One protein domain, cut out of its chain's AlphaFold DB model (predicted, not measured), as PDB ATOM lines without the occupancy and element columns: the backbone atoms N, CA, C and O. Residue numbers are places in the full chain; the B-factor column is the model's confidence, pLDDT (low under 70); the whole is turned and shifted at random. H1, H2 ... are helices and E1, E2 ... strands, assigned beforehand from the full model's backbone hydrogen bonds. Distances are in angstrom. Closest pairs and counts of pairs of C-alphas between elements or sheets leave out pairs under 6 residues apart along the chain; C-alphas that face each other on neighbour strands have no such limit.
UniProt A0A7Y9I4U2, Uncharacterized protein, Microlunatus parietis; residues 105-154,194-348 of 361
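What this domain is: This is residues 105 to 154 and 194 to 348 of the 361 residues of an uncharacterized protein of Microlunatus parietis (UniProt A0A7Y9I4U2). A small closed barrel of five strands, E1 to E5, forms one end of the domain, and three long helices, H2, H3 and H7, run the same way in a loose bundle toward the other end. H6 crosses the outside of the barrel, H2 begins over its wall, and H4 folds back on H3; residues 343 to 348 stick out at the far tip. The printed part has 205 residues, in the order H1 E1 H2 E2 E3 H3 H4 H5 H6 E4 E5 H7; the class is mixed, helices and strands. Round the mixed barrel run E1 E2 E3 E5 E4 and back to E1. The whole is compact, with a radius of gyration of the C-alphas of 18.6 A, yet only just elongated, spanning 67 by 33 by 27 A.

Where its parts are: Begin at C-alpha 117, (-124.390, 40.055, -24.260), where E1, residues 117 to 128, starts its 21.3 A; it bends by 102 degrees at residue 121. E2 is residues 206 to 213, E3 219 to 226, E4 295 to 301, and E5 306 to 314, which bends by 89 degrees at residue 310. Find H2 at residues 133 to 154, 31.5 A long, H3 at 229 to 246, 26.1 A, and H6 at 274 to 286, 18.5 A. H1 is residues 106 to 110, H4 253 to 260 and H5 262 to 269. H7, residues 327 to 346, runs 28.4 A to C-alpha 346 at (-119.964, 47.656, 18.006).

How they stand to each other: In the barrel, look at N 123 and O 211, 2.8 A, for antiparallel E1 and E2; N 222 and O 210, 2.7 A, for the hairpin E2 and E3; N 307 and O 223, 2.8 A, for parallel E3 and E5; N 310 and O 298, 2.8 A, for the hairpin E4 and E5; and N 119 and O 297, 2.9 A, for antiparallel E4 and E1. H6 lies outside the barrel at a height over the sheet of 8.0 A, across the strands; its closest C-alpha pair with E1 is Leu 124 and Gln 285, 6.5 A. H2, also outside, lies over E3 and E5 at a height of 10.2 A. Residues 147 to 154 of H2 touch H7, closest at the C-alphas of Phe 150 and Pro 328, 6.5 A, at a shallow tilt of 23 degrees, the same way. H2, H3 and H7 form a bundle, helices side by side, though H3 is close but not clearly touching to both others. H3 and H4 are a helical hairpin, closest at the C-alphas of Ala 244 and Gly 255, 4.3 A; H5 touches H3 at a steep tilt of 48 degrees, closest at the C-alphas of Arg 237 and Ser 262, 6.1 A. H1 is on the barrel and only just touches H7, with 3 pairs of C-alphas within 8 A, the closest Ala 109 and Phe 327, 4.9 A. In H2 to H7 every O i to N i+4 pair is within hydrogen-bond range; in H1 0 of 1 is, beside 2 of 2 O i to N i+3 pairs.

The domain as a whole: The C-alphas farthest apart, of Pro 288 and Gly 348, are 68.4 A apart. Residues 155 to 193 are not printed, and C-alphas 154 and 194 are 21.6 A apart across the cut. Of the links printed whole, E5 to H7 is long, with 12 residues. The mean pLDDT of the printed part is 85.6; residues 130 to 139, 141 to 154 and 194 to 203 are under 70.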
ATOM      1  N   PRO A 105    -127.875  29.796  -3.801       94.75
ATOM      2  CA  PRO A 105    -127.772  28.991  -5.007       94.75
ATOM      3  C   PRO A 105    -126.597  29.447  -5.885       94.75
ATOM      4  O   PRO A 105    -126.449  30.630  -6.198       94.75
ATOM      5  N   SER A 106    -125.737  28.510  -6.297       93.50
ATOM      6  CA  SER A 106    -124.547  28.845  -7.089       93.50
ATOM      7  C   SER A 106    -124.886  29.328  -8.501       93.50
ATOM      8  O   SER A 106    -124.092  30.062  -9.087       93.50
ATOM      9  N   ASP A 107    -126.071  28.996  -9.031       92.31
ATOM     10  CA  ASP A 107    -126.569  29.485 -10.322       92.31
ATOM     11  C   ASP A 107    -126.685  31.012 -10.357       92.31
ATOM     12  O   ASP A 107    -126.484  31.596 -11.421       92.31
ATOM     13  N   LEU A 108    -126.918  31.672  -9.213       92.50
ATOM     14  CA  LEU A 108    -126.965  33.136  -9.125       92.50
ATOM     15  C   LEU A 108    -125.688  33.792  -9.653       92.50
ATOM     16  O   LEU A 108    -125.762  34.835 -10.301       92.50
ATOM     17  N   ALA A 109    -124.528  33.166  -9.439       92.81
ATOM     18  CA  ALA A 109    -123.248  33.697  -9.896       92.81
ATOM     19  C   ALA A 109    -123.068  33.627 -11.428       92.81
ATOM     20  O   ALA A 109    -122.205  34.321 -11.971       92.81
ATOM     21  N   TYR A 110    -123.880  32.814 -12.114       93.38
ATOM     22  CA  TYR A 110    -123.854  32.602 -13.567       93.38
ATOM     23  C   TYR A 110    -125.035  33.248 -14.297       93.38
ATOM     24  O   TYR A 110    -125.102  33.177 -15.526       93.38
ATOM     25  N   ARG A 111    -125.983  33.854 -13.570       89.31
ATOM     26  CA  ARG A 111    -127.113  34.547 -14.194       89.31
ATOM     27  C   ARG A 111    -126.622  35.745 -14.995       89.31
ATOM     28  O   ARG A 111    -125.695  36.437 -14.588       89.31
ATOM     29  N   ILE A 112    -127.301  35.978 -16.110       84.44
ATOM     30  CA  ILE A 112    -127.087  37.118 -16.999       84.44
ATOM     31  C   ILE A 112    -127.333  38.396 -16.190       84.44
ATOM     32  O   ILE A 112    -128.392  38.536 -15.569       84.44
ATOM     33  N   ALA A 113    -126.348  39.286 -16.153       79.12
ATOM     34  CA  ALA A 113    -126.475  40.606 -15.553       79.12
ATOM     35  C   ALA A 113    -127.014  41.624 -16.571       79.12
ATOM     36  O   ALA A 113    -126.991  41.404 -17.784       79.12
ATOM     37  N   GLU A 114    -127.494  42.767 -16.081       77.38
ATOM     38  CA  GLU A 114    -127.861  43.880 -16.955       77.38
ATOM     39  C   GLU A 114    -126.631  44.341 -17.761       77.38
ATOM     40  O   GLU A 114    -125.565  44.603 -17.205       77.38
ATOM     41  N   GLY A 115    -126.769  44.405 -19.088       81.25
ATOM     42  CA  GLY A 115    -125.675  44.753 -20.001       81.25
ATOM     43  C   GLY A 115    -124.829  43.572 -20.493       81.25
ATOM     44  O   GLY A 115    -123.970  43.779 -21.355       81.25
ATOM     45  N   ASP A 116    -125.080  42.345 -20.025       87.12
ATOM     46  CA  ASP A 116    -124.460  41.158 -20.616       87.12
ATOM     47  C   ASP A 116    -124.979  40.912 -22.042       87.12
ATOM     48  O   ASP A 116    -126.151  41.110 -22.377       87.12
ATOM     49  N   ALA A 117    -124.079  40.446 -22.901       90.19
ATOM     50  CA  ALA A 117    -124.390  40.055 -24.260       90.19
ATOM     51  C   ALA A 117    -125.013  38.652 -24.283       90.19
ATOM     52  O   ALA A 117    -124.519  37.710 -23.659       90.19
ATOM     53  N   THR A 118    -126.077  38.506 -25.071       94.44
ATOM     54  CA  THR A 118    -126.644  37.203 -25.428       94.44
ATOM     55  C   THR A 118    -126.502  37.003 -26.930       94.44
ATOM     56  O   THR A 118    -127.047  37.774 -27.718       94.44
ATOM     57  N   ILE A 119    -125.767  35.967 -27.327       94.50
ATOM     58  CA  ILE A 119    -125.629  35.562 -28.725       94.50
ATOM     59  C   ILE A 119    -126.561  34.374 -28.937       94.50
ATOM     60  O   ILE A 119    -126.243  33.249 -28.555       94.50
ATOM     61  N   SER A 120    -127.728  34.636 -29.515       94.88
ATOM     62  CA  SER A 120    -128.747  33.617 -29.775       94.88
ATOM     63  C   SER A 120    -128.551  32.957 -31.136       94.88
ATOM     64  O   SER A 120    -128.149  33.612 -32.097       94.88
ATOM     65  N   ASN A 121    -128.925  31.679 -31.237       94.19
ATOM     66  CA  ASN A 121    -128.905  30.910 -32.488       94.19
ATOM     67  C   ASN A 121    -127.538  30.917 -33.196       94.19
ATOM     68  O   ASN A 121    -127.464  30.945 -34.425       94.19
ATOM     69  N   ALA A 122    -126.458  30.913 -32.420       95.94
ATOM     70  CA  ALA A 122    -125.106  30.986 -32.937       95.94
ATOM     71  C   ALA A 122    -124.687  29.636 -33.530       95.94
ATOM     72  O   ALA A 122    -124.960  28.573 -32.966       95.94
ATOM     73  N   ARG A 123    -124.001  29.657 -34.669       95.38
ATOM     74  CA  ARG A 123    -123.441  28.464 -35.304       95.38
ATOM     75  C   ARG A 123    -121.964  28.367 -34.974       95.38
ATOM     76  O   ARG A 123    -121.222  29.312 -35.216       95.38
ATOM     77  N   LEU A 124    -121.527  27.221 -34.465       96.25
ATOM     78  CA  LEU A 124    -120.108  26.983 -34.209       96.25
ATOM     79  C   LEU A 124    -119.333  26.896 -35.534       96.25
ATOM     80  O   LEU A 124    -119.618  26.025 -36.369       96.25
ATOM     81  N   VAL A 125    -118.355  27.786 -35.700       94.00
ATOM     82  CA  VAL A 125    -117.421  27.815 -36.834       94.00
ATOM     83  C   VAL A 125    -116.146  27.076 -36.458       94.00
ATOM     84  O   VAL A 125    -115.764  26.104 -37.112       94.00
ATOM     85  N   GLU A 126    -115.535  27.503 -35.358       93.12
ATOM     86  CA  GLU A 126    -114.213  27.067 -34.935       93.12
ATOM     87  C   GLU A 126    -114.143  26.950 -33.414       93.12
ATOM     88  O   GLU A 126    -114.818  27.679 -32.686       93.12
ATOM     89  N   ILE A 127    -113.335  26.010 -32.938       92.12
ATOM     90  CA  ILE A 127    -112.976  25.883 -31.532       92.12
ATOM     91  C   ILE A 127    -111.494  25.555 -31.434       92.12
ATOM     92  O   ILE A 127    -111.023  24.558 -31.982       92.12
ATOM     93  N   GLU A 128    -110.771  26.385 -30.697       85.56
ATOM     94  CA  GLU A 128    -109.353  26.213 -30.431       85.56
ATOM     95  C   GLU A 128    -109.116  26.068 -28.927       85.56
ATOM     96  O   GLU A 128    -109.845  26.605 -28.091       85.56
ATOM     97  N   ARG A 129    -108.078  25.303 -28.576       71.06
ATOM     98  CA  ARG A 129    -107.560  25.228 -27.198       71.06
ATOM     99  C   ARG A 129    -106.333  26.123 -26.988       71.06
ATOM    100  O   ARG A 129    -105.812  26.182 -25.882       71.06
ATOM    101  N   HIS A 130    -105.842  26.789 -28.033       67.81
ATOM    102  CA  HIS A 130    -104.641  27.618 -27.966       67.81
ATOM    103  C   HIS A 130    -105.015  29.090 -28.094       67.81
ATOM    104  O   HIS A 130    -105.715  29.478 -29.018       67.81
ATOM    105  N   PHE A 131    -104.552  29.895 -27.142       65.69
ATOM    106  CA  PHE A 131    -104.743  31.339 -27.155       65.69
ATOM    107  C   PHE A 131    -103.567  32.008 -27.850       65.69
ATOM    108  O   PHE A 131    -102.411  31.639 -27.626       65.69
ATOM    109  N   ASP A 132    -103.856  33.039 -28.641       65.00
ATOM    110  CA  ASP A 132    -102.836  34.021 -28.964       65.00
ATOM    111  C   ASP A 132    -102.566  34.913 -27.737       65.00
ATOM    112  O   ASP A 132    -103.416  35.133 -26.865       65.00
ATOM    113  N   SER A 133    -101.350  35.452 -27.650       65.69
ATOM    114  CA  SER A 133    -100.944  36.310 -26.530       65.69
ATOM    115  C   SER A 133    -101.792  37.587 -26.413       65.69
ATOM    116  O   SER A 133    -101.813  38.235 -25.367       65.69
ATOM    117  N   GLN A 134    -102.478  37.984 -27.491       67.69
ATOM    118  CA  GLN A 134    -103.348  39.160 -27.513       67.69
ATOM    119  C   GLN A 134    -104.672  38.898 -26.786       67.69
ATOM    120  O   GLN A 134    -105.104  39.734 -25.989       67.69
ATOM    121  N   THR A 135    -105.294  37.739 -27.008       65.69
ATOM    122  CA  THR A 135    -106.547  37.352 -26.350       65.69
ATOM    123  C   THR A 135    -106.334  37.129 -24.859       65.69
ATOM    124  O   THR A 135    -107.147  37.581 -24.054       65.69
ATOM    125  N   GLU A 136    -105.207  36.530 -24.469       67.75
ATOM    126  CA  GLU A 136    -104.815  36.424 -23.059       67.75
ATOM    127  C   GLU A 136    -104.740  37.809 -22.389       67.75
ATOM    128  O   GLU A 136    -105.315  38.027 -21.318       67.75
ATOM    129  N   GLY A 137    -104.104  38.779 -23.055       66.81
ATOM    130  CA  GLY A 137    -104.047  40.166 -22.592       66.81
ATOM    131  C   GLY A 137    -105.428  40.810 -22.439       66.81
ATOM    132  O   GLY A 137    -105.663  41.527 -21.464       66.81
ATOM    133  N   ALA A 138    -106.360  40.525 -23.351       69.12
ATOM    134  CA  ALA A 138    -107.728  41.038 -23.292       69.12
ATOM    135  C   ALA A 138    -108.530  40.443 -22.122       69.12
ATOM    136  O   ALA A 138    -109.161  41.199 -21.385       69.12
ATOM    137  N   ILE A 139    -108.460  39.123 -21.898       66.44
ATOM    138  CA  ILE A 139    -109.114  38.466 -20.750       66.44
ATOM    139  C   ILE A 139    -108.567  39.046 -19.449       66.44
ATOM    140  O   ILE A 139    -109.336  39.488 -18.598       66.44
ATOM    141  N   ASN A 140    -107.241  39.099 -19.313       70.00
ATOM    142  CA  ASN A 140    -106.588  39.641 -18.126       70.00
ATOM    143  C   ASN A 140    -106.960  41.114 -17.904       70.00
ATOM    144  O   ASN A 140    -107.207  41.525 -16.769       70.00
ATOM    145  N   GLY A 141    -107.060  41.902 -18.978       69.38
ATOM    146  CA  GLY A 141    -107.520  43.288 -18.938       69.38
ATOM    147  C   GLY A 141    -108.953  43.419 -18.423       69.38
ATOM    148  O   GLY A 141    -109.197  44.190 -17.493       69.38
ATOM    149  N   THR A 142    -109.888  42.638 -18.967       68.94
ATOM    150  CA  THR A 142    -111.301  42.660 -18.555       68.94
ATOM    151  C   THR A 142    -111.485  42.144 -17.127       68.94
ATOM    152  O   THR A 142    -112.220  42.750 -16.350       68.94
ATOM    153  N   MET A 143    -110.756  41.100 -16.726       67.62
ATOM    154  CA  MET A 143    -110.753  40.592 -15.348       67.62
ATOM    155  C   MET A 143    -110.181  41.614 -14.369       67.62
ATOM    156  O   MET A 143    -110.786  41.890 -13.335       67.62
ATOM    157  N   SER A 144    -109.041  42.225 -14.701       67.56
ATOM    158  CA  SER A 144    -108.458  43.304 -13.896       67.56
ATOM    159  C   SER A 144    -109.434  44.472 -13.776       67.56
ATOM    160  O   SER A 144    -109.604  45.029 -12.693       67.56
ATOM    161  N   HIS A 145    -110.140  44.812 -14.855       68.88
ATOM    162  CA  HIS A 145    -111.173  45.837 -14.841       68.88
ATOM    163  C   HIS A 145    -112.359  45.468 -13.935       68.88
ATOM    164  O   HIS A 145    -112.753  46.294 -13.112       68.88
ATOM    165  N   GLN A 146    -112.878  44.238 -13.998       65.12
ATOM    166  CA  GLN A 146    -113.937  43.768 -13.094       65.12
ATOM    167  C   GLN A 146    -113.488  43.792 -11.624       65.12
ATOM    168  O   GLN A 146    -114.219  44.274 -10.759       65.12
ATOM    169  N   LEU A 147    -112.257  43.364 -11.334       63.72
ATOM    170  CA  LEU A 147    -111.683  43.442  -9.986       63.72
ATOM    171  C   LEU A 147    -111.493  44.895  -9.516       63.72
ATOM    172  O   LEU A 147    -111.706  45.206  -8.344       63.72
ATOM    173  N   ARG A 148    -111.126  45.815 -10.417       62.00
ATOM    174  CA  ARG A 148    -111.064  47.255 -10.117       62.00
ATOM    175  C   ARG A 148    -112.451  47.823  -9.834       62.00
ATOM    176  O   ARG A 148    -112.599  48.553  -8.859       62.00
ATOM    177  N   MET A 149    -113.459  47.458 -10.626       55.34
ATOM    178  CA  MET A 149    -114.851  47.860 -10.404       55.34
ATOM    179  C   MET A 149    -115.377  47.357  -9.055       55.34
ATOM    180  O   MET A 149    -115.994  48.118  -8.303       55.34
ATOM    181  N   PHE A 150    -115.048  46.117  -8.691       57.72
ATOM    182  CA  PHE A 150    -115.280  45.581  -7.352       57.72
ATOM    183  C   PHE A 150    -114.608  46.440  -6.266       57.72
ATOM    184  O   PHE A 150    -115.247  46.839  -5.295       57.72
ATOM    185  N   GLY A 151    -113.341  46.823  -6.459       51.91
ATOM    186  CA  GLY A 151    -112.646  47.736  -5.546       51.91
ATOM    187  C   GLY A 151    -113.341  49.097  -5.411       51.91
ATOM    188  O   GLY A 151    -113.475  49.617  -4.304       51.91
ATOM    189  N   THR A 152    -113.837  49.664  -6.516       47.72
ATOM    190  CA  THR A 152    -114.537  50.959  -6.501       47.72
ATOM    191  C   THR A 152    -115.919  50.889  -5.849       47.72
ATOM    192  O   THR A 152    -116.261  51.784  -5.075       47.72
ATOM    193  N   SER A 153    -116.692  49.827  -6.083       45.84
ATOM    194  CA  SER A 153    -118.018  49.637  -5.475       45.84
ATOM    195  C   SER A 153    -117.911  49.430  -3.963       45.84
ATOM    196  O   SER A 153    -118.605  50.114  -3.213       45.84
ATOM    197  N   PHE A 154    -116.940  48.630  -3.508       40.50
ATOM    198  CA  PHE A 154    -116.622  48.487  -2.083       40.50
ATOM    199  C   PHE A 154    -116.158  49.807  -1.435       40.50
ATOM    200  O   PHE A 154    -116.402  50.043  -0.256       40.50
ATOM    201  N   SER A 194    -100.707  39.701 -10.771       40.47
ATOM    202  CA  SER A 194     -99.394  39.331 -11.243       40.47
ATOM    203  C   SER A 194     -99.652  38.170 -12.179       40.47
ATOM    204  O   SER A 194    -100.010  37.083 -11.738       40.47
ATOM    205  N   THR A 195     -99.446  38.429 -13.463       41.00
ATOM    206  CA  THR A 195     -99.366  37.516 -14.608       41.00
ATOM    207  C   THR A 195     -98.308  36.414 -14.427       41.00
ATOM    208  O   THR A 195     -97.858  35.800 -15.383       41.00
ATOM    209  N   THR A 196     -97.902  36.127 -13.187       42.56
ATOM    210  CA  THR A 196     -97.325  34.844 -12.762       42.56
ATOM    211  C   THR A 196     -98.404  33.781 -12.543       42.56
ATOM    212  O   THR A 196     -98.135  32.676 -12.067       42.56
ATOM    213  N   THR A 197     -99.640  34.094 -12.916       43.41
ATOM    214  CA  THR A 197    -100.704  33.147 -13.175       43.41
ATOM    215  C   THR A 197    -100.191  32.136 -14.221       43.41
ATOM    216  O   THR A 197     -99.919  32.456 -15.369       43.41
ATOM    217  N   ARG A 198     -99.895  30.927 -13.733       50.75
ATOM    218  CA  ARG A 198     -99.141  29.828 -14.367       50.75
ATOM    219  C   ARG A 198     -99.414  29.634 -15.872       50.75
ATOM    220  O   ARG A 198    -100.564  29.728 -16.286       50.75
ATOM    221  N   ASN A 199     -98.428  29.081 -16.599       51.34
ATOM    222  CA  ASN A 199     -98.551  28.467 -17.947       51.34
ATOM    223  C   ASN A 199     -99.738  27.484 -18.126       51.34
ATOM    224  O   ASN A 199     -99.974  26.999 -19.225       51.34
ATOM    225  N   ASN A 200    -100.463  27.145 -17.053       52.69
ATOM    226  CA  ASN A 200    -101.571  26.198 -17.035       52.69
ATOM    227  C   ASN A 200    -102.966  26.851 -16.983       52.69
ATOM    228  O   ASN A 200    -103.966  26.145 -16.992       52.69
ATOM    229  N   LEU A 201    -103.071  28.183 -16.914       54.62
ATOM    230  CA  LEU A 201    -104.373  28.853 -17.042       54.62
ATOM    231  C   LEU A 201    -105.024  28.625 -18.403       54.62
ATOM    232  O   LEU A 201    -106.248  28.625 -18.511       54.62
ATOM    233  N   MET A 202    -104.184  28.484 -19.423       57.50
ATOM    234  CA  MET A 202    -104.580  28.467 -20.823       57.50
ATOM    235  C   MET A 202    -104.680  27.043 -21.379       57.50
ATOM    236  O   MET A 202    -105.183  26.877 -22.480       57.50
ATOM    237  N   GLY A 203    -104.233  26.022 -20.631       61.84
ATOM    238  CA  GLY A 203    -104.224  24.631 -21.104       61.84
ATOM    239  C   GLY A 203    -105.618  24.106 -21.466       61.84
ATOM    240  O   GLY A 203    -105.757  23.394 -22.458       61.84
ATOM    241  N   ASP A 204    -106.637  24.540 -20.711       73.19
ATOM    242  CA  ASP A 204    -108.045  24.135 -20.869       73.19
ATOM    243  C   ASP A 204    -109.011  25.330 -20.941       73.19
ATOM    244  O   ASP A 204    -110.187  25.226 -20.588       73.19
ATOM    245  N   ALA A 205    -108.521  26.509 -21.324       83.56
ATOM    246  CA  ALA A 205    -109.403  27.646 -21.553       83.56
ATOM    247  C   ALA A 205    -110.158  27.453 -22.884       83.56
ATOM    248  O   ALA A 205    -109.649  26.842 -23.826       83.56
ATOM    249  N   LEU A 206    -111.396  27.940 -22.952       88.19
ATOM    250  CA  LEU A 206    -112.249  27.796 -24.129       88.19
ATOM    251  C   LEU A 206    -112.072  29.013 -25.034       88.19
ATOM    252  O   LEU A 206    -112.371  30.131 -24.613       88.19
ATOM    253  N   PHE A 207    -111.667  28.785 -26.281       91.31
ATOM    254  CA  PHE A 207    -111.778  29.764 -27.356       91.31
ATOM    255  C   PHE A 207    -112.646  29.184 -28.468       91.31
ATOM    256  O   PHE A 207    -112.315  28.162 -29.067       91.31
ATOM    257  N   ALA A 208    -113.783  29.811 -28.735       93.38
ATOM    258  CA  ALA A 208    -114.698  29.373 -29.775       93.38
ATOM    259  C   ALA A 208    -115.165  30.556 -30.613       93.38
ATOM    260  O   ALA A 208    -115.398  31.653 -30.110       93.38
ATOM    261  N   VAL A 209    -115.323  30.320 -31.905       94.56
ATOM    262  CA  VAL A 209    -115.793  31.303 -32.866       94.56
ATOM    263  C   VAL A 209    -117.168  30.877 -33.350       94.56
ATOM    264  O   VAL A 209    -117.359  29.762 -33.842       94.56
ATOM    265  N   PHE A 210    -118.129  31.779 -33.207       96.38
ATOM    266  CA  PHE A 210    -119.510  31.557 -33.594       96.38
ATOM    267  C   PHE A 210    -119.953  32.548 -34.665       96.38
ATOM    268  O   PHE A 210    -119.632  33.728 -34.602       96.38
ATOM    269  N   GLU A 211    -120.760  32.087 -35.608       95.81
ATOM    270  CA  GLU A 211    -121.497  32.939 -36.539       95.81
ATOM    271  C   GLU A 211    -122.913  33.160 -36.012       95.81
ATOM    272  O   GLU A 211    -123.653  32.201 -35.791       95.81
ATOM    273  N   ALA A 212    -123.318  34.415 -35.842       95.44
ATOM    274  CA  ALA A 212    -124.688  34.768 -35.476       95.44
ATOM    275  C   ALA A 212    -125.132  36.037 -36.206       95.44
ATOM    276  O   ALA A 212    -124.314  36.777 -36.755       95.44
ATOM    277  N   ALA A 213    -126.439  36.291 -36.240       91.44
ATOM    278  CA  ALA A 213    -126.949  37.547 -36.772       91.44
ATOM    279  C   ALA A 213    -126.531  38.698 -35.847       91.44
ATOM    280  O   ALA A 213    -126.861  38.699 -34.661       91.44
ATOM    281  N   GLY A 214    -125.802  39.668 -36.395       85.31
ATOM    282  CA  GLY A 214    -125.454  40.889 -35.686       85.31
ATOM    283  C   GLY A 214    -126.650  41.830 -35.514       85.31
ATOM    284  O   GLY A 214    -127.724  41.585 -36.069       85.31
ATOM    285  N   PRO A 215    -126.473  42.965 -34.812       79.50
ATOM    286  CA  PRO A 215    -127.547  43.937 -34.581       79.50
ATOM    287  C   PRO A 215    -128.178  44.482 -35.872       79.50
ATOM    288  O   PRO A 215    -129.346  44.854 -35.887       79.50
ATOM    289  N   ALA A 216    -127.412  44.513 -36.967       80.88
ATOM    290  CA  ALA A 216    -127.859  44.950 -38.290       80.88
ATOM    291  C   ALA A 216    -128.457  43.817 -39.154       80.88
ATOM    292  O   ALA A 216    -128.710  44.018 -40.340       80.88
ATOM    293  N   GLY A 217    -128.624  42.608 -38.608       81.00
ATOM    294  CA  GLY A 217    -129.161  41.437 -39.315       81.00
ATOM    295  C   GLY A 217    -128.178  40.731 -40.260       81.00
ATOM    296  O   GLY A 217    -128.464  39.625 -40.713       81.00
ATOM    297  N   GLN A 218    -127.008  41.316 -40.538       88.88
ATOM    298  CA  GLN A 218    -125.926  40.626 -41.249       88.88
ATOM    299  C   GLN A 218    -125.251  39.595 -40.338       88.88
ATOM    300  O   GLN A 218    -125.136  39.813 -39.132       88.88
ATOM    301  N   ARG A 219    -124.802  38.471 -40.912       90.00
ATOM    302  CA  ARG A 219    -124.015  37.481 -40.169       90.00
ATOM    303  C   ARG A 219    -122.683  38.098 -39.771       90.00
ATOM    304  O   ARG A 219    -121.956  38.591 -40.628       90.00
ATOM    305  N   ASP A 220    -122.390  38.045 -38.484       93.38
ATOM    306  CA  ASP A 220    -121.127  38.484 -37.918       93.38
ATOM    307  C   ASP A 220    -120.500  37.344 -37.111       93.38
ATOM    308  O   ASP A 220    -121.158  36.364 -36.745       93.38
ATOM    309  N   THR A 221    -119.202  37.466 -36.880       93.69
ATOM    310  CA  THR A 221    -118.385  36.465 -36.205       93.69
ATOM    311  C   THR A 221    -118.092  36.910 -34.782       93.69
ATOM    312  O   THR A 221    -117.465  37.947 -34.570       93.69
ATOM    313  N   TYR A 222    -118.510  36.104 -33.814       93.94
ATOM    314  CA  TYR A 222    -118.347  36.327 -32.387       93.94
ATOM    315  C   TYR A 222    -117.287  35.400 -31.805       93.94
ATOM    316  O   TYR A 222    -117.404  34.178 -31.870       93.94
ATOM    317  N   ARG A 223    -116.269  35.992 -31.187       92.25
ATOM    318  CA  ARG A 223    -115.252  35.302 -30.397       92.25
ATOM    319  C   ARG A 223    -115.768  35.112 -28.981       92.25
ATOM    320  O   ARG A 223    -116.080  36.074 -28.286       92.25
ATOM    321  N   VAL A 224    -115.867  33.869 -28.562       92.81
ATOM    322  CA  VAL A 224    -116.369  33.463 -27.259       92.81
ATOM    323  C   VAL A 224    -115.227  32.849 -26.486       92.81
ATOM    324  O   VAL A 224    -114.580  31.908 -26.940       92.81
ATOM    325  N   ILE A 225    -114.975  33.423 -25.319       91.06
ATOM    326  CA  ILE A 225    -113.797  33.135 -24.523       91.06
ATOM    327  C   ILE A 225    -114.237  32.742 -23.119       91.06
ATOM    328  O   ILE A 225    -115.093  33.399 -22.531       91.06
ATOM    329  N   SER A 226    -113.639  31.702 -22.552       90.31
ATOM    330  CA  SER A 226    -113.785  31.395 -21.132       90.31
ATOM    331  C   SER A 226    -112.465  30.928 -20.536       90.31
ATOM    332  O   SER A 226    -111.672  30.263 -21.203       90.31
ATOM    333  N   MET A 227    -112.218  31.289 -19.278       87.06
ATOM    334  CA  MET A 227    -111.048  30.813 -18.538       87.06
ATOM    335  C   MET A 227    -111.152  29.309 -18.292       87.06
ATOM    336  O   MET A 227    -112.249  28.778 -18.225       87.06
ATOM    337  N   SER A 228    -110.027  28.628 -18.085       88.12
ATOM    338  CA  SER A 228    -110.049  27.252 -17.579       88.12
ATOM    339  C   SER A 228    -110.574  27.194 -16.140       88.12
ATOM    340  O   SER A 228    -110.496  28.173 -15.391       88.12
ATOM    341  N   GLN A 229    -111.052  26.024 -15.709       90.56
ATOM    342  CA  GLN A 229    -111.561  25.827 -14.348       90.56
ATOM    343  C   GLN A 229    -110.494  26.131 -13.271       90.56
ATOM    344  O   GLN A 229    -110.797  26.893 -12.347       90.56
ATOM    345  N   PRO A 230    -109.223  25.685 -13.400       89.12
ATOM    346  CA  PRO A 230    -108.147  26.117 -12.506       89.12
ATOM    347  C   PRO A 230    -107.914  27.633 -12.512       89.12
ATOM    348  O   PRO A 230    -107.550  28.201 -11.481       89.12
ATOM    349  N   GLY A 231    -108.130  28.294 -13.652       86.06
ATOM    350  CA  GLY A 231    -108.005  29.742 -13.764       86.06
ATOM    351  C   GLY A 231    -109.103  30.505 -13.047       86.06
ATOM    352  O   GLY A 231    -108.795  31.438 -12.308       86.06
ATOM    353  N   VAL A 232    -110.354  30.064 -13.171       89.50
ATOM    354  CA  VAL A 232    -111.462  30.637 -12.397       89.50
ATOM    355  C   VAL A 232    -111.229  30.437 -10.898       89.50
ATOM    356  O   VAL A 232    -111.355  31.384 -10.129       89.50
ATOM    357  N   VAL A 233    -110.803  29.243 -10.473       92.44
ATOM    358  CA  VAL A 233    -110.440  28.947  -9.072       92.44
ATOM    359  C   VAL A 233    -109.345  29.888  -8.558       92.44
ATOM    360  O   VAL A 233    -109.447  30.404  -7.445       92.44
ATOM    361  N   GLY A 234    -108.298  30.127  -9.354       89.50
ATOM    362  CA  GLY A 234    -107.229  31.069  -9.015       89.50
ATOM    363  C   GLY A 234    -107.749  32.496  -8.846       89.50
ATOM    364  O   GLY A 234    -107.506  33.118  -7.813       89.50
ATOM    365  N   TRP A 235    -108.536  32.971  -9.809       87.25
ATOM    366  CA  TRP A 235    -109.148  34.299  -9.780       87.25
ATOM    367  C   TRP A 235    -110.062  34.511  -8.562       87.25
ATOM    368  O   TRP A 235    -109.945  35.527  -7.875       87.25
ATOM    369  N   LEU A 236    -110.917  33.535  -8.231       92.25
ATOM    370  CA  LEU A 236    -111.772  33.584  -7.037       92.25
ATOM    371  C   LEU A 236    -110.934  33.711  -5.756       92.25
ATOM    372  O   LEU A 236    -111.203  34.567  -4.911       92.25
ATOM    373  N   ARG A 237    -109.879  32.899  -5.622       94.12
ATOM    374  CA  ARG A 237    -108.974  32.939  -4.463       94.12
ATOM    375  C   ARG A 237    -108.232  34.265  -4.348       94.12
ATOM    376  O   ARG A 237    -108.081  34.773  -3.238       94.12
ATOM    377  N   GLU A 238    -107.781  34.832  -5.464       87.88
ATOM    378  CA  GLU A 238    -107.129  36.143  -5.494       87.88
ATOM    379  C   GLU A 238    -108.079  37.260  -5.062       87.88
ATOM    380  O   GLU A 238    -107.700  38.100  -4.242       87.88
ATOM    381  N   LEU A 239    -109.329  37.237  -5.530       87.88
ATOM    382  CA  LEU A 239    -110.365  38.178  -5.107       87.88
ATOM    383  C   LEU A 239    -110.642  38.079  -3.597       87.88
ATOM    384  O   LEU A 239    -110.681  39.100  -2.904       87.88
ATOM    385  N   ILE A 240    -110.779  36.862  -3.062       93.75
ATOM    386  CA  ILE A 240    -111.004  36.632  -1.624       93.75
ATOM    387  C   ILE A 240    -109.791  37.090  -0.803       93.75
ATOM    388  O   ILE A 240    -109.947  37.769   0.214       93.75
ATOM    389  N   ALA A 241    -108.574  36.777  -1.250       91.62
ATOM    390  CA  ALA A 241    -107.346  37.212  -0.592       91.62
ATOM    391  C   ALA A 241    -107.189  38.740  -0.614       91.62
ATOM    392  O   ALA A 241    -106.782  39.342   0.385       91.62
ATOM    393  N   PHE A 242    -107.549  39.382  -1.726       86.06
ATOM    394  CA  PHE A 242    -107.577  40.835  -1.833       86.06
ATOM    395  C   PHE A 242    -108.551  41.440  -0.818       86.06
ATOM    396  O   PHE A 242    -108.153  42.310  -0.042       86.06
ATOM    397  N   ALA A 243    -109.785  40.939  -0.754       87.81
ATOM    398  CA  ALA A 243    -110.773  41.398   0.218       87.81
ATOM    399  C   ALA A 243    -110.324  41.180   1.672       87.81
ATOM    400  O   ALA A 243    -110.478  42.071   2.508       87.81
ATOM    401  N   ALA A 244    -109.696  40.042   1.974       91.75
ATOM    402  CA  ALA A 244    -109.139  39.778   3.296       91.75
ATOM    403  C   ALA A 244    -108.089  40.821   3.707       91.75
ATOM    404  O   ALA A 244    -108.070  41.263   4.858       91.75
ATOM    405  N   ASN A 245    -107.239  41.254   2.770       86.88
ATOM    406  CA  ASN A 245    -106.272  42.325   3.010       86.88
ATOM    407  C   ASN A 245    -106.947  43.675   3.285       86.88
ATOM    408  O   ASN A 245    -106.447  44.429   4.122       86.88
ATOM    409  N   GLN A 246    -108.103  43.954   2.673       83.31
ATOM    410  CA  GLN A 246    -108.870  45.178   2.941       83.31
ATOM    411  C   GLN A 246    -109.454  45.217   4.361       83.31
ATOM    412  O   GLN A 246    -109.514  46.282   4.970       83.31
ATOM    413  N   VAL A 247    -109.802  44.068   4.947       85.69
ATOM    414  CA  VAL A 247    -110.295  43.977   6.340       85.69
ATOM    415  C   VAL A 247    -109.174  43.730   7.371       85.69
ATOM    416  O   VAL A 247    -109.396  43.209   8.467       85.69
ATOM    417  N   GLY A 248    -107.939  44.123   7.039       83.88
ATOM    418  CA  GLY A 248    -106.779  44.088   7.938       83.88
ATOM    419  C   GLY A 248    -105.804  42.926   7.713       83.88
ATOM    420  O   GLY A 248    -104.761  42.869   8.373       83.88
ATOM    421  N   GLY A 249    -106.094  42.040   6.760       91.00
ATOM    422  CA  GLY A 249    -105.197  40.975   6.316       91.00
ATOM    423  C   GLY A 249    -105.114  39.768   7.255       91.00
ATOM    424  O   GLY A 249    -105.816  39.682   8.261       91.00
ATOM    425  N   PRO A 250    -104.213  38.811   6.972       93.75
ATOM    426  CA  PRO A 250    -104.144  37.528   7.686       93.75
ATOM    427  C   PRO A 250    -103.751  37.647   9.168       93.75
ATOM    428  O   PRO A 250    -103.785  36.668   9.909       93.75
ATOM    429  N   ARG A 251    -103.335  38.837   9.620       93.38
ATOM    430  CA  ARG A 251    -102.934  39.100  11.010       93.38
ATOM    431  C   ARG A 251    -104.088  39.571  11.897       93.38
ATOM    432  O   ARG A 251    -103.861  39.732  13.101       93.38
ATOM    433  N   THR A 252    -105.270  39.811  11.335       95.38
ATOM    434  CA  THR A 252    -106.502  40.170  12.054       95.38
ATOM    435  C   THR A 252    -107.470  38.984  12.078       95.38
ATOM    436  O   THR A 252    -107.370  38.075  11.251       95.38
ATOM    437  N   HIS A 253    -108.395  38.957  13.037       97.00
ATOM    438  CA  HIS A 253    -109.464  37.955  13.063       97.00
ATOM    439  C   HIS A 253    -110.400  38.120  11.866       97.00
ATOM    440  O   HIS A 253    -110.767  37.123  11.249       97.00
ATOM    441  N   ALA A 254    -110.728  39.360  11.496       94.81
ATOM    442  CA  ALA A 254    -111.571  39.648  10.340       94.81
ATOM    443  C   ALA A 254    -110.951  39.136   9.028       94.81
ATOM    444  O   ALA A 254    -111.582  38.358   8.314       94.81
ATOM    445  N   GLY A 255    -109.692  39.484   8.737       94.88
ATOM    446  CA  GLY A 255    -109.014  39.019   7.524       94.88
ATOM    447  C   GLY A 255    -108.747  37.517   7.529       94.88
ATOM    448  O   GLY A 255    -108.952  36.858   6.512       94.88
ATOM    449  N   GLY A 256    -108.387  36.941   8.681       96.69
ATOM    450  CA  GLY A 256    -108.282  35.488   8.837       96.69
ATOM    451  C   GLY A 256    -109.604  34.760   8.564       96.69
ATOM    452  O   GLY A 256    -109.600  33.711   7.925       96.69
ATOM    453  N   THR A 257    -110.735  35.340   8.975       97.88
ATOM    454  CA  THR A 257    -112.071  34.776   8.730       97.88
ATOM    455  C   THR A 257    -112.407  34.770   7.243       97.88
ATOM    456  O   THR A 257    -112.801  33.730   6.721       97.88
ATOM    457  N   VAL A 258    -112.185  35.879   6.530       96.56
ATOM    458  CA  VAL A 258    -112.409  35.937   5.071       96.56
ATOM    459  C   VAL A 258    -111.553  34.897   4.341       96.56
ATOM    460  O   VAL A 258    -112.062  34.165   3.495       96.56
ATOM    461  N   LEU A 259    -110.274  34.760   4.712       97.50
ATOM    462  CA  LEU A 259    -109.391  33.742   4.128       97.50
ATOM    463  C   LEU A 259    -109.845  32.314   4.439       97.50
ATOM    464  O   LEU A 259    -109.726  31.447   3.578       97.50
ATOM    465  N   SER A 260    -110.381  32.062   5.637       97.75
ATOM    466  CA  SER A 260    -110.877  30.731   6.013       97.75
ATOM    467  C   SER A 260    -112.069  30.271   5.167       97.75
ATOM    468  O   SER A 260    -112.264  29.074   4.988       97.75
ATOM    469  N   TRP A 261    -112.821  31.211   4.587       98.00
ATOM    470  CA  TRP A 261    -113.918  30.930   3.657       98.00
ATOM    471  C   TRP A 261    -113.464  30.688   2.213       98.00
ATOM    472  O   TRP A 261    -114.284  30.289   1.388       98.00
ATOM    473  N   SER A 262    -112.180  30.893   1.901       97.06
ATOM    474  CA  SER A 262    -111.651  30.807   0.537       97.06
ATOM    475  C   SER A 262    -111.984  29.480  -0.144       97.06
ATOM    476  O   SER A 262    -112.582  29.478  -1.218       97.06
ATOM    477  N   ASP A 263    -111.683  28.348   0.496       97.38
ATOM    478  CA  ASP A 263    -111.940  27.034  -0.099       97.38
ATOM    479  C   ASP A 263    -113.437  26.720  -0.196       97.38
ATOM    480  O   ASP A 263    -113.886  26.207  -1.217       97.38
ATOM    481  N   ASN A 264    -114.237  27.093   0.808       97.75
ATOM    482  CA  ASN A 264    -115.687  26.873   0.795       97.75
ATOM    483  C   ASN A 264    -116.371  27.628  -0.349       97.75
ATOM    484  O   ASN A 264    -117.164  27.041  -1.087       97.75
ATOM    485  N   LEU A 265    -116.059  28.917  -0.511       97.06
ATOM    486  CA  LEU A 265    -116.627  29.746  -1.574       97.06
ATOM    487  C   LEU A 265    -116.103  29.309  -2.941       97.06
ATOM    488  O   LEU A 265    -116.881  29.167  -3.880       97.06
ATOM    489  N   THR A 266    -114.808  29.015  -3.048       96.38
ATOM    490  CA  THR A 266    -114.223  28.563  -4.314       96.38
ATOM    491  C   THR A 266    -114.822  27.231  -4.755       96.38
ATOM    492  O   THR A 266    -115.228  27.110  -5.900       96.38
ATOM    493  N   ASN A 267    -114.972  26.252  -3.861       95.81
ATOM    494  CA  ASN A 267    -115.588  24.966  -4.203       95.81
ATOM    495  C   ASN A 267    -117.075  25.094  -4.563       95.81
ATOM    496  O   ASN A 267    -117.590  24.294  -5.338       95.81
ATOM    497  N   ARG A 268    -117.774  26.086  -3.996       95.88
ATOM    498  CA  ARG A 268    -119.200  26.331  -4.249       95.88
ATOM    499  C   ARG A 268    -119.457  27.024  -5.587       95.88
ATOM    500  O   ARG A 268    -120.428  26.687  -6.258       95.88
ATOM    501  N   PHE A 269    -118.624  28.003  -5.935       95.94
ATOM    502  CA  PHE A 269    -118.824  28.888  -7.087       95.94
ATOM    503  C   PHE A 269    -117.849  28.633  -8.240       95.94
ATOM    504  O   PHE A 269    -117.956  29.283  -9.278       95.94
ATOM    505  N   ALA A 270    -116.891  27.713  -8.099       94.25
ATOM    506  CA  ALA A 270    -116.103  27.266  -9.237       94.25
ATOM    507  C   ALA A 270    -117.017  26.572 -10.261       94.25
ATOM    508  O   ALA A 270    -117.906  25.807  -9.879       94.25
ATOM    509  N   PRO A 271    -116.807  26.827 -11.563       91.56
ATOM    510  CA  PRO A 271    -117.545  26.146 -12.613       91.56
ATOM    511  C   PRO A 271    -117.269  24.645 -12.578       91.56
ATOM    512  O   PRO A 271    -116.255  24.186 -12.045       91.56
ATOM    513  N   GLY A 272    -118.181  23.893 -13.194       86.69
ATOM    514  CA  GLY A 272    -117.947  22.492 -13.507       86.69
ATOM    515  C   GLY A 272    -116.810  22.316 -14.518       86.69
ATOM    516  O   GLY A 272    -116.037  23.230 -14.806       86.69
ATOM    517  N   ASP A 273    -116.709  21.116 -15.079       84.12
ATOM    518  CA  ASP A 273    -115.634  20.796 -16.009       84.12
ATOM    519  C   ASP A 273    -115.794  21.546 -17.347       84.12
ATOM    520  O   ASP A 273    -116.656  21.233 -18.169       84.12
ATOM    521  N   ILE A 274    -114.947  22.549 -17.576       88.00
ATOM    522  CA  ILE A 274    -114.894  23.309 -18.837       88.00
ATOM    523  C   ILE A 274    -114.374  22.433 -19.985       88.00
ATOM    524  O   ILE A 274    -114.739  22.643 -21.148       88.00
ATOM    525  N   SER A 275    -113.608  21.386 -19.675       87.12
ATOM    526  CA  SER A 275    -113.201  20.373 -20.652       87.12
ATOM    527  C   SER A 275    -114.425  19.677 -21.240       87.12
ATOM    528  O   SER A 275    -114.496  19.509 -22.454       87.12
ATOM    529  N   TYR A 276    -115.448  19.391 -20.428       90.62
ATOM    530  CA  TYR A 276    -116.698  18.805 -20.916       90.62
ATOM    531  C   TYR A 276    -117.412  19.721 -21.918       90.62
ATOM    532  O   TYR A 276    -117.874  19.265 -22.966       90.62
ATOM    533  N   VAL A 277    -117.467  21.027 -21.642       92.44
ATOM    534  CA  VAL A 277    -118.041  22.016 -22.571       92.44
ATOM    535  C   VAL A 277    -117.269  22.030 -23.890       92.44
ATOM    536  O   VAL A 277    -117.861  21.966 -24.969       92.44
ATOM    537  N   THR A 278    -115.941  22.050 -23.799       91.88
ATOM    538  CA  THR A 278    -115.029  22.023 -24.947       91.88
ATOM    539  C   THR A 278    -115.221  20.762 -25.786       91.88
ATOM    540  O   THR A 278    -115.298  20.839 -27.011       91.88
ATOM    541  N   ASP A 279    -115.355  19.602 -25.149       92.81
ATOM    542  CA  ASP A 279    -115.527  18.324 -25.835       92.81
ATOM    543  C   ASP A 279    -116.896  18.229 -26.519       92.81
ATOM    544  O   ASP A 279    -116.980  17.763 -27.658       92.81
ATOM    545  N   ARG A 280    -117.964  18.761 -25.904       94.19
ATOM    546  CA  ARG A 280    -119.279  18.872 -26.562       94.19
ATOM    547  C   ARG A 280    -119.235  19.786 -27.782       94.19
ATOM    548  O   ARG A 280    -119.825  19.449 -28.808       94.19
ATOM    549  N   LEU A 281    -118.530  20.913 -27.698       95.06
ATOM    550  CA  LEU A 281    -118.364  21.821 -28.833       95.06
ATOM    551  C   LEU A 281    -117.498  21.198 -29.940       95.06
ATOM    552  O   LEU A 281    -117.852  21.308 -31.109       95.06
ATOM    553  N   LYS A 282    -116.429  20.463 -29.615       94.75
ATOM    554  CA  LYS A 282    -115.646  19.706 -30.612       94.75
ATOM    555  C   LYS A 282    -116.474  18.620 -31.294       94.75
ATOM    556  O   LYS A 282    -116.433  18.485 -32.517       94.75
ATOM    557  N   ALA A 283    -117.266  17.877 -30.523       94.56
ATOM    558  CA  ALA A 283    -118.194  16.897 -31.074       94.56
ATOM    559  C   ALA A 283    -119.200  17.568 -32.021       94.56
ATOM    560  O   ALA A 283    -119.439  17.063 -33.117       94.56
ATOM    561  N   LEU A 284    -119.726  18.739 -31.654       95.50
ATOM    562  CA  LEU A 284    -120.596  19.539 -32.515       95.50
ATOM    563  C   LEU A 284    -119.878  20.011 -33.793       95.50
ATOM    564  O   LEU A 284    -120.449  19.918 -34.877       95.50
ATOM    565  N   GLN A 285    -118.625  20.462 -33.694       95.56
ATOM    566  CA  GLN A 285    -117.819  20.901 -34.839       95.56
ATOM    567  C   GLN A 285    -117.579  19.767 -35.847       95.56
ATOM    568  O   GLN A 285    -117.585  20.012 -37.054       95.56
ATOM    569  N   SER A 286    -117.413  18.529 -35.366       95.75
ATOM    570  CA  SER A 286    -117.192  17.350 -36.217       95.75
ATOM    571  C   SER A 286    -118.399  16.966 -37.085       95.75
ATOM    572  O   SER A 286    -118.239  16.237 -38.063       95.75
ATOM    573  N   ARG A 287    -119.600  17.468 -36.763       95.50
ATOM    574  CA  ARG A 287    -120.820  17.201 -37.535       95.50
ATOM    575  C   ARG A 287    -120.878  18.047 -38.817       95.50
ATOM    576  O   ARG A 287    -120.369  19.181 -38.820       95.50
ATOM    577  N   PRO A 288    -121.543  17.548 -39.881       94.31
ATOM    578  CA  PRO A 288    -121.859  18.333 -41.067       94.31
ATOM    579  C   PRO A 288    -122.547  19.634 -40.682       94.31
ATOM    580  O   PRO A 288    -123.360  19.684 -39.762       94.31
ATOM    581  N   ALA A 289    -122.220  20.708 -41.390       90.12
ATOM    582  CA  ALA A 289    -122.585  22.045 -40.957       90.12
ATOM    583  C   ALA A 289    -124.117  22.275 -40.914       90.12
ATOM    584  O   ALA A 289    -124.573  23.169 -40.199       90.12
ATOM    585  N   GLU A 290    -124.893  21.494 -41.667       92.00
ATOM    586  CA  GLU A 290    -126.367  21.498 -41.698       92.00
ATOM    587  C   GLU A 290    -126.998  20.776 -40.495       92.00
ATOM    588  O   GLU A 290    -128.116  21.094 -40.104       92.00
ATOM    589  N   GLU A 291    -126.265  19.857 -39.866       93.38
ATOM    590  CA  GLU A 291    -126.712  19.050 -38.721       93.38
ATOM    591  C   GLU A 291    -126.252  19.625 -37.371       93.38
ATOM    592  O   GLU A 291    -126.508  19.053 -36.307       93.38
ATOM    593  N   ARG A 292    -125.522  20.749 -37.385       93.12
ATOM    594  CA  ARG A 292    -125.034  21.391 -36.161       93.12
ATOM    595  C   ARG A 292    -126.185  22.079 -35.435       93.12
ATOM    596  O   ARG A 292    -126.778  23.025 -35.945       93.12
ATOM    597  N   GLU A 293    -126.434  21.634 -34.210       95.75
ATOM    598  CA  GLU A 293    -127.280  22.328 -33.241       95.75
ATOM    599  C   GLU A 293    -126.801  23.774 -33.035       95.75
ATOM    600  O   GLU A 293    -125.598  24.058 -33.022       95.75
ATOM    601  N   THR A 294    -127.748  24.696 -32.860       95.62
ATOM    602  CA  THR A 294    -127.428  26.085 -32.529       95.62
ATOM    603  C   THR A 294    -126.960  26.203 -31.084       95.62
ATOM    604  O   THR A 294    -127.359  25.433 -30.208       95.62
ATOM    605  N   VAL A 295    -126.108  27.185 -30.825       97.00
ATOM    606  CA  VAL A 295    -125.580  27.484 -29.497       97.00
ATOM    607  C   VAL A 295    -126.057  28.865 -29.083       97.00
ATOM    608  O   VAL A 295    -125.975  29.819 -29.852       97.00
ATOM    609  N   THR A 296    -126.554  28.977 -27.856       97.00
ATOM    610  CA  THR A 296    -126.821  30.266 -27.221       97.00
ATOM    611  C   THR A 296    -125.714  30.540 -26.221       97.00
ATOM    612  O   THR A 296    -125.463  29.721 -25.336       97.00
ATOM    613  N   VAL A 297    -125.043  31.679 -26.368       95.69
ATOM    614  CA  VAL A 297    -123.939  32.089 -25.494       95.69
ATOM    615  C   VAL A 297    -124.363  33.286 -24.664       95.69
ATOM    616  O   VAL A 297    -124.928  34.245 -25.191       95.69
ATOM    617  N   PHE A 298    -124.046  33.231 -23.377       95.00
ATOM    618  CA  PHE A 298    -124.287  34.292 -22.413       95.00
ATOM    619  C   PHE A 298    -122.958  34.770 -21.845       95.00
ATOM    620  O   PHE A 298    -122.088  33.951 -21.538       95.00
ATOM    621  N   GLY A 299    -122.804  36.079 -21.673       92.62
ATOM    622  CA  GLY A 299    -121.701  36.622 -20.893       92.62
ATOM    623  C   GLY A 299    -121.402  38.083 -21.171       92.62
ATOM    624  O   GLY A 299    -122.150  38.773 -21.855       92.62
ATOM    625  N   SER A 300    -120.283  38.559 -20.645       88.94
ATOM    626  CA  SER A 300    -119.945  39.978 -20.696       88.94
ATOM    627  C   SER A 300    -119.195  40.320 -21.982       88.94
ATOM    628  O   SER A 300    -118.251  39.630 -22.379       88.94
ATOM    629  N   ALA A 301    -119.595  41.403 -22.648       87.94
ATOM    630  CA  ALA A 301    -118.917  41.873 -23.852       87.94
ATOM    631  C   ALA A 301    -117.480  42.333 -23.530       87.94
ATOM    632  O   ALA A 301    -117.250  43.103 -22.601       87.94
ATOM    633  N   SER A 302    -116.512  41.888 -24.329       83.38
ATOM    634  CA  SER A 302    -115.082  42.189 -24.189       83.38
ATOM    635  C   SER A 302    -114.506  42.719 -25.505       83.38
ATOM    636  O   SER A 302    -113.518  42.207 -26.031       83.38
ATOM    637  N   GLY A 303    -115.149  43.750 -26.056       82.62
ATOM    638  CA  GLY A 303    -114.768  44.393 -27.315       82.62
ATOM    639  C   GLY A 303    -115.728  44.085 -28.464       82.62
ATOM    640  O   GLY A 303    -116.848  43.617 -28.263       82.62
ATOM    641  N   ARG A 304    -115.299  44.380 -29.697       83.62
ATOM    642  CA  ARG A 304    -116.121  44.158 -30.894       83.62
ATOM    643  C   ARG A 304    -116.230  42.662 -31.184       83.62
ATOM    644  O   ARG A 304    -115.233  42.027 -31.522       83.62
ATOM    645  N   ASN A 305    -117.452  42.145 -31.083       88.94
ATOM    646  CA  ASN A 305    -117.793  40.741 -31.303       88.94
ATOM    647  C   ASN A 305    -116.915  39.784 -30.486       88.94
ATOM    648  O   ASN A 305    -116.492  38.744 -30.978       88.94
ATOM    649  N   ALA A 306    -116.599  40.161 -29.252       88.88
ATOM    650  CA  ALA A 306    -115.898  39.308 -28.309       88.88
ATOM    651  C   ALA A 306    -116.703  39.253 -27.011       88.88
ATOM    652  O   ALA A 306    -117.161  40.288 -26.526       88.88
ATOM    653  N   VAL A 307    -116.899  38.057 -26.468       91.00
ATOM    654  CA  VAL A 307    -117.697  37.812 -25.263       91.00
ATOM    655  C   VAL A 307    -116.918  36.892 -24.336       91.00
ATOM    656  O   VAL A 307    -116.468  35.822 -24.747       91.00
ATOM    657  N   ILE A 308    -116.777  37.302 -23.078       90.19
ATOM    658  CA  ILE A 308    -116.328  36.421 -22.002       90.19
ATOM    659  C   ILE A 308    -117.553  35.667 -21.519       90.19
ATOM    660  O   ILE A 308    -118.434  36.244 -20.880       90.19
ATOM    661  N   ALA A 309    -117.637  34.394 -21.869       93.31
ATOM    662  CA  ALA A 309    -118.848  33.640 -21.647       93.31
ATOM    663  C   ALA A 309    -118.959  33.148 -20.206       93.31
ATOM    664  O   ALA A 309    -118.093  32.439 -19.680       93.31
ATOM    665  N   THR A 310    -120.081  33.512 -19.595       92.69
ATOM    666  CA  THR A 310    -120.507  33.063 -18.273       92.69
ATOM    667  C   THR A 310    -121.131  31.687 -18.356       92.69
ATOM    668  O   THR A 310    -120.905  30.845 -17.484       92.69
ATOM    669  N   ALA A 311    -121.863  31.435 -19.438       94.81
ATOM    670  CA  ALA A 311    -122.534  30.177 -19.674       94.81
ATOM    671  C   ALA A 311    -122.928  29.993 -21.144       94.81
ATOM    672  O   ALA A 311    -123.007  30.953 -21.913       94.81
ATOM    673  N   LEU A 312    -123.206  28.749 -21.537       95.19
ATOM    674  CA  LEU A 312    -123.709  28.432 -22.875       95.19
ATOM    675  C   LEU A 312    -124.756  27.320 -22.858       95.19
ATOM    676  O   LEU A 312    -124.762  26.481 -21.967       95.19
ATOM    677  N   SER A 313    -125.633  27.292 -23.855       95.88
ATOM    678  CA  SER A 313    -126.613  26.224 -24.082       95.88
ATOM    679  C   SER A 313    -126.486  25.720 -25.517       95.88
ATOM    680  O   SER A 313    -126.372  26.520 -26.442       95.88
ATOM    681  N   ILE A 314    -126.495  24.401 -25.706       96.12
ATOM    682  CA  ILE A 314    -126.410  23.748 -27.022       96.12
ATOM    683  C   ILE A 314    -127.782  23.150 -27.333       96.12
ATOM    684  O   ILE A 314    -128.314  22.412 -26.504       96.12
ATOM    685  N   GLY A 315    -128.382  23.490 -28.472       93.38
ATOM    686  CA  GLY A 315    -129.673  22.944 -28.904       93.38
ATOM    687  C   GLY A 315    -130.841  23.266 -27.963       93.38
ATOM    688  O   GLY A 315    -131.795  22.498 -27.886       93.38
ATOM    689  N   GLY A 316    -130.754  24.350 -27.184       90.31
ATOM    690  CA  GLY A 316    -131.751  24.689 -26.158       90.31
ATOM    691  C   GLY A 316    -131.738  23.762 -24.935       90.31
ATOM    692  O   GLY A 316    -132.672  23.785 -24.135       90.31
ATOM    693  N   THR A 317    -130.696  22.939 -24.778       91.06
ATOM    694  CA  THR A 317    -130.516  22.069 -23.606       91.06
ATOM    695  C   THR A 317    -130.042  22.853 -22.375       91.06
ATOM    696  O   THR A 317    -129.907  24.078 -22.402       91.06
ATOM    697  N   GLN A 318    -129.796  22.143 -21.269       89.88
ATOM    698  CA  GLN A 318    -129.321  22.718 -20.011       89.88
ATOM    699  C   GLN A 318    -128.127  23.665 -20.212       89.88
ATOM    700  O   GLN A 318    -127.167  23.351 -20.918       89.88
ATOM    701  N   GLN A 319    -128.194  24.813 -19.540       91.75
ATOM    702  CA  GLN A 319    -127.132  25.807 -19.513       91.75
ATOM    703  C   GLN A 319    -125.890  25.246 -18.804       91.75
ATOM    704  O   GLN A 319    -125.955  24.774 -17.669       91.75
ATOM    705  N   LEU A 320    -124.757  25.287 -19.496       93.50
ATOM    706  CA  LEU A 320    -123.447  24.877 -19.016       93.50
ATOM    707  C   LEU A 320    -122.734  26.104 -18.447       93.50
ATOM    708  O   LEU A 320    -122.386  27.027 -19.185       93.50
ATOM    709  N   SER A 321    -122.544  26.110 -17.131       94.62
ATOM    710  CA  SER A 321    -121.848  27.167 -16.396       94.62
ATOM    711  C   SER A 321    -120.346  27.135 -16.669       94.62
ATOM    712  O   SER A 321    -119.712  26.095 -16.500       94.62
ATOM    713  N   MET A 322    -119.769  28.276 -17.045       92.69
ATOM    714  CA  MET A 322    -118.345  28.393 -17.377       92.69
ATOM    715  C   MET A 322    -117.622  29.421 -16.514       92.69
ATOM    716  O   MET A 322    -116.584  29.111 -15.942       92.69
ATOM    717  N   MET A 323    -118.172  30.627 -16.357       91.69
ATOM    718  CA  MET A 323    -117.554  31.677 -15.549       91.69
ATOM    719  C   MET A 323    -118.589  32.356 -14.642       91.69
ATOM    720  O   MET A 323    -119.589  32.875 -15.141       91.69
ATOM    721  N   PRO A 324    -118.351  32.411 -13.320       93.75
ATOM    722  CA  PRO A 324    -119.271  33.023 -12.370       93.75
ATOM    723  C   PRO A 324    -119.079  34.552 -12.334       93.75
ATOM    724  O   PRO A 324    -118.597  35.103 -11.344       93.75
ATOM    725  N   ALA A 325    -119.414  35.261 -13.418       88.69
ATOM    726  CA  ALA A 325    -119.143  36.702 -13.537       88.69
ATOM    727  C   ALA A 325    -119.847  37.567 -12.479       88.69
ATOM    728  O   ALA A 325    -119.358  38.655 -12.177       88.69
ATOM    729  N   ARG A 326    -120.941  37.088 -11.871       88.88
ATOM    730  CA  ARG A 326    -121.624  37.800 -10.775       88.88
ATOM    731  C   ARG A 326    -121.065  37.487  -9.390       88.88
ATOM    732  O   ARG A 326    -121.442  38.142  -8.423       88.88
ATOM    733  N   PHE A 327    -120.144  36.529  -9.262       92.50
ATOM    734  CA  PHE A 327    -119.536  36.218  -7.967       92.50
ATOM    735  C   PHE A 327    -118.912  37.442  -7.275       92.50
ATOM    736  O   PHE A 327    -119.166  37.606  -6.084       92.50
ATOM    737  N   PRO A 328    -118.158  38.335  -7.954       88.81
ATOM    738  CA  PRO A 328    -117.597  39.512  -7.302       88.81
ATOM    739  C   PRO A 328    -118.671  40.421  -6.708       88.81
ATOM    740  O   PRO A 328    -118.508  40.901  -5.595       88.81
ATOM    741  N   GLU A 329    -119.789  40.619  -7.403       85.25
ATOM    742  CA  GLU A 329    -120.916  41.411  -6.903       85.25
ATOM    743  C   GLU A 329    -121.520  40.774  -5.638       85.25
ATOM    744  O   GLU A 329    -121.615  41.428  -4.597       85.25
ATOM    745  N   LEU A 330    -121.854  39.480  -5.703       89.81
ATOM    746  CA  LEU A 330    -122.442  38.727  -4.588       89.81
ATOM    747  C   LEU A 330    -121.506  38.693  -3.370       89.81
ATOM    748  O   LEU A 330    -121.920  38.974  -2.243       89.81
ATOM    749  N   PHE A 331    -120.224  38.409  -3.601       93.25
ATOM    750  CA  PHE A 331    -119.187  38.400  -2.574       93.25
ATOM    751  C   PHE A 331    -118.973  39.784  -1.964       93.25
ATOM    752  O   PHE A 331    -118.891  39.921  -0.743       93.25
ATOM    753  N   GLY A 332    -118.942  40.827  -2.791       87.12
ATOM    754  CA  GLY A 332    -118.779  42.210  -2.349       87.12
ATOM    755  C   GLY A 332    -119.931  42.663  -1.472       87.12
ATOM    756  O   GLY A 332    -119.705  43.264  -0.423       87.12
ATOM    757  N   ARG A 333    -121.158  42.301  -1.848       86.25
ATOM    758  CA  ARG A 333    -122.353  42.565  -1.048       86.25
ATOM    759  C   ARG A 333    -122.324  41.825   0.285       86.25
ATOM    760  O   ARG A 333    -122.583  42.445   1.313       86.25
ATOM    761  N   ALA A 334    -121.971  40.540   0.291       91.94
ATOM    762  CA  ALA A 334    -121.847  39.766   1.525       91.94
ATOM    763  C   ALA A 334    -120.796  40.373   2.471       91.94
ATOM    764  O   ALA A 334    -121.043  40.531   3.669       91.94
ATOM    765  N   LEU A 335    -119.642  40.788   1.941       90.69
ATOM    766  CA  LEU A 335    -118.623  41.494   2.718       90.69
ATOM    767  C   LEU A 335    -119.138  42.822   3.266       90.69
ATOM    768  O   LEU A 335    -118.932  43.112   4.442       90.69
ATOM    769  N   ALA A 336    -119.811  43.614   2.433       85.50
ATOM    770  CA  ALA A 336    -120.379  44.893   2.828       85.50
ATOM    771  C   ALA A 336    -121.364  44.702   3.996       85.50
ATOM    772  O   ALA A 336    -121.169  45.282   5.067       85.50
ATOM    773  N   ILE A 337    -122.348  43.809   3.849       86.75
ATOM    774  CA  ILE A 337    -123.316  43.466   4.903       86.75
ATOM    775  C   ILE A 337    -122.596  43.047   6.193       86.75
ATOM    776  O   ILE A 337    -122.915  43.557   7.270       86.75
ATOM    777  N   GLY A 338    -121.578  42.187   6.094       90.94
ATOM    778  CA  GLY A 338    -120.782  41.753   7.245       90.94
ATOM    779  C   GLY A 338    -120.054  42.907   7.943       90.94
ATOM    780  O   GLY A 338    -120.087  43.008   9.171       90.94
ATOM    781  N   VAL A 339    -119.459  43.834   7.184       89.69
ATOM    782  CA  VAL A 339    -118.823  45.045   7.732       89.69
ATOM    783  C   VAL A 339    -119.852  45.937   8.428       89.69
ATOM    784  O   VAL A 339    -119.648  46.313   9.584       89.69
ATOM    785  N   ALA A 340    -120.980  46.218   7.773       86.31
ATOM    786  CA  ALA A 340    -122.053  47.043   8.327       86.31
ATOM    787  C   ALA A 340    -122.593  46.477   9.643       86.31
ATOM    788  O   ALA A 340    -122.737  47.200  10.632       86.31
ATOM    789  N   ASN A 341    -122.860  45.171   9.668       89.06
ATOM    790  CA  ASN A 341    -123.374  44.480  10.843       89.06
ATOM    791  C   ASN A 341    -122.324  44.426  11.960       89.06
ATOM    792  O   ASN A 341    -122.665  44.617  13.130       89.06
ATOM    793  N   GLY A 342    -121.041  44.269  11.622       91.12
ATOM    794  CA  GLY A 342    -119.935  44.387  12.573       91.12
ATOM    795  C   GLY A 342    -119.885  45.768  13.238       91.12
ATOM    796  O   GLY A 342    -119.783  45.870  14.465       91.12
ATOM    797  N   GLU A 343    -120.026  46.841  12.459       89.31
ATOM    798  CA  GLU A 343    -120.063  48.215  12.978       89.31
ATOM    799  C   GLU A 343    -121.302  48.490  13.840       89.31
ATOM    800  O   GLU A 343    -121.196  49.104  14.908       89.31
ATOM    801  N   GLN A 344    -122.474  47.998  13.435       88.12
ATOM    802  CA  GLN A 344    -123.711  48.129  14.210       88.12
ATOM    803  C   GLN A 344    -123.625  47.401  15.552       88.12
ATOM    804  O   GLN A 344    -123.958  47.991  16.583       88.12
ATOM    805  N   ARG A 345    -123.087  46.174  15.569       91.25
ATOM    806  CA  ARG A 345    -122.831  45.411  16.804       91.25
ATOM    807  C   ARG A 345    -121.903  46.168  17.748       91.25
ATOM    808  O   ARG A 345    -122.142  46.212  18.954       91.25
ATOM    809  N   LEU A 346    -120.871  46.820  17.213       89.56
ATOM    810  CA  LEU A 346    -119.964  47.656  18.006       89.56
ATOM    811  C   LEU A 346    -120.632  48.919  18.550       89.56
ATOM    812  O   LEU A 346    -120.286  49.359  19.647       89.56
ATOM    813  N   ALA A 347    -121.598  49.472  17.819       90.44
ATOM    814  CA  ALA A 347    -122.435  50.581  18.268       90.44
ATOM    815  C   ALA A 347    -123.558  50.154  19.236       90.44
ATOM    816  O   ALA A 347    -124.311  51.014  19.692       90.44
ATOM    817  N   GLY A 348    -123.692  48.856  19.544       91.50
ATOM    818  CA  GLY A 348    -124.781  48.322  20.370       91.50
ATOM    819  C   GLY A 348    -126.151  48.382  19.690       91.50
ATOM    820  O   GLY A 348    -127.172  48.407  20.373       91.50
TER     821      GLY A 348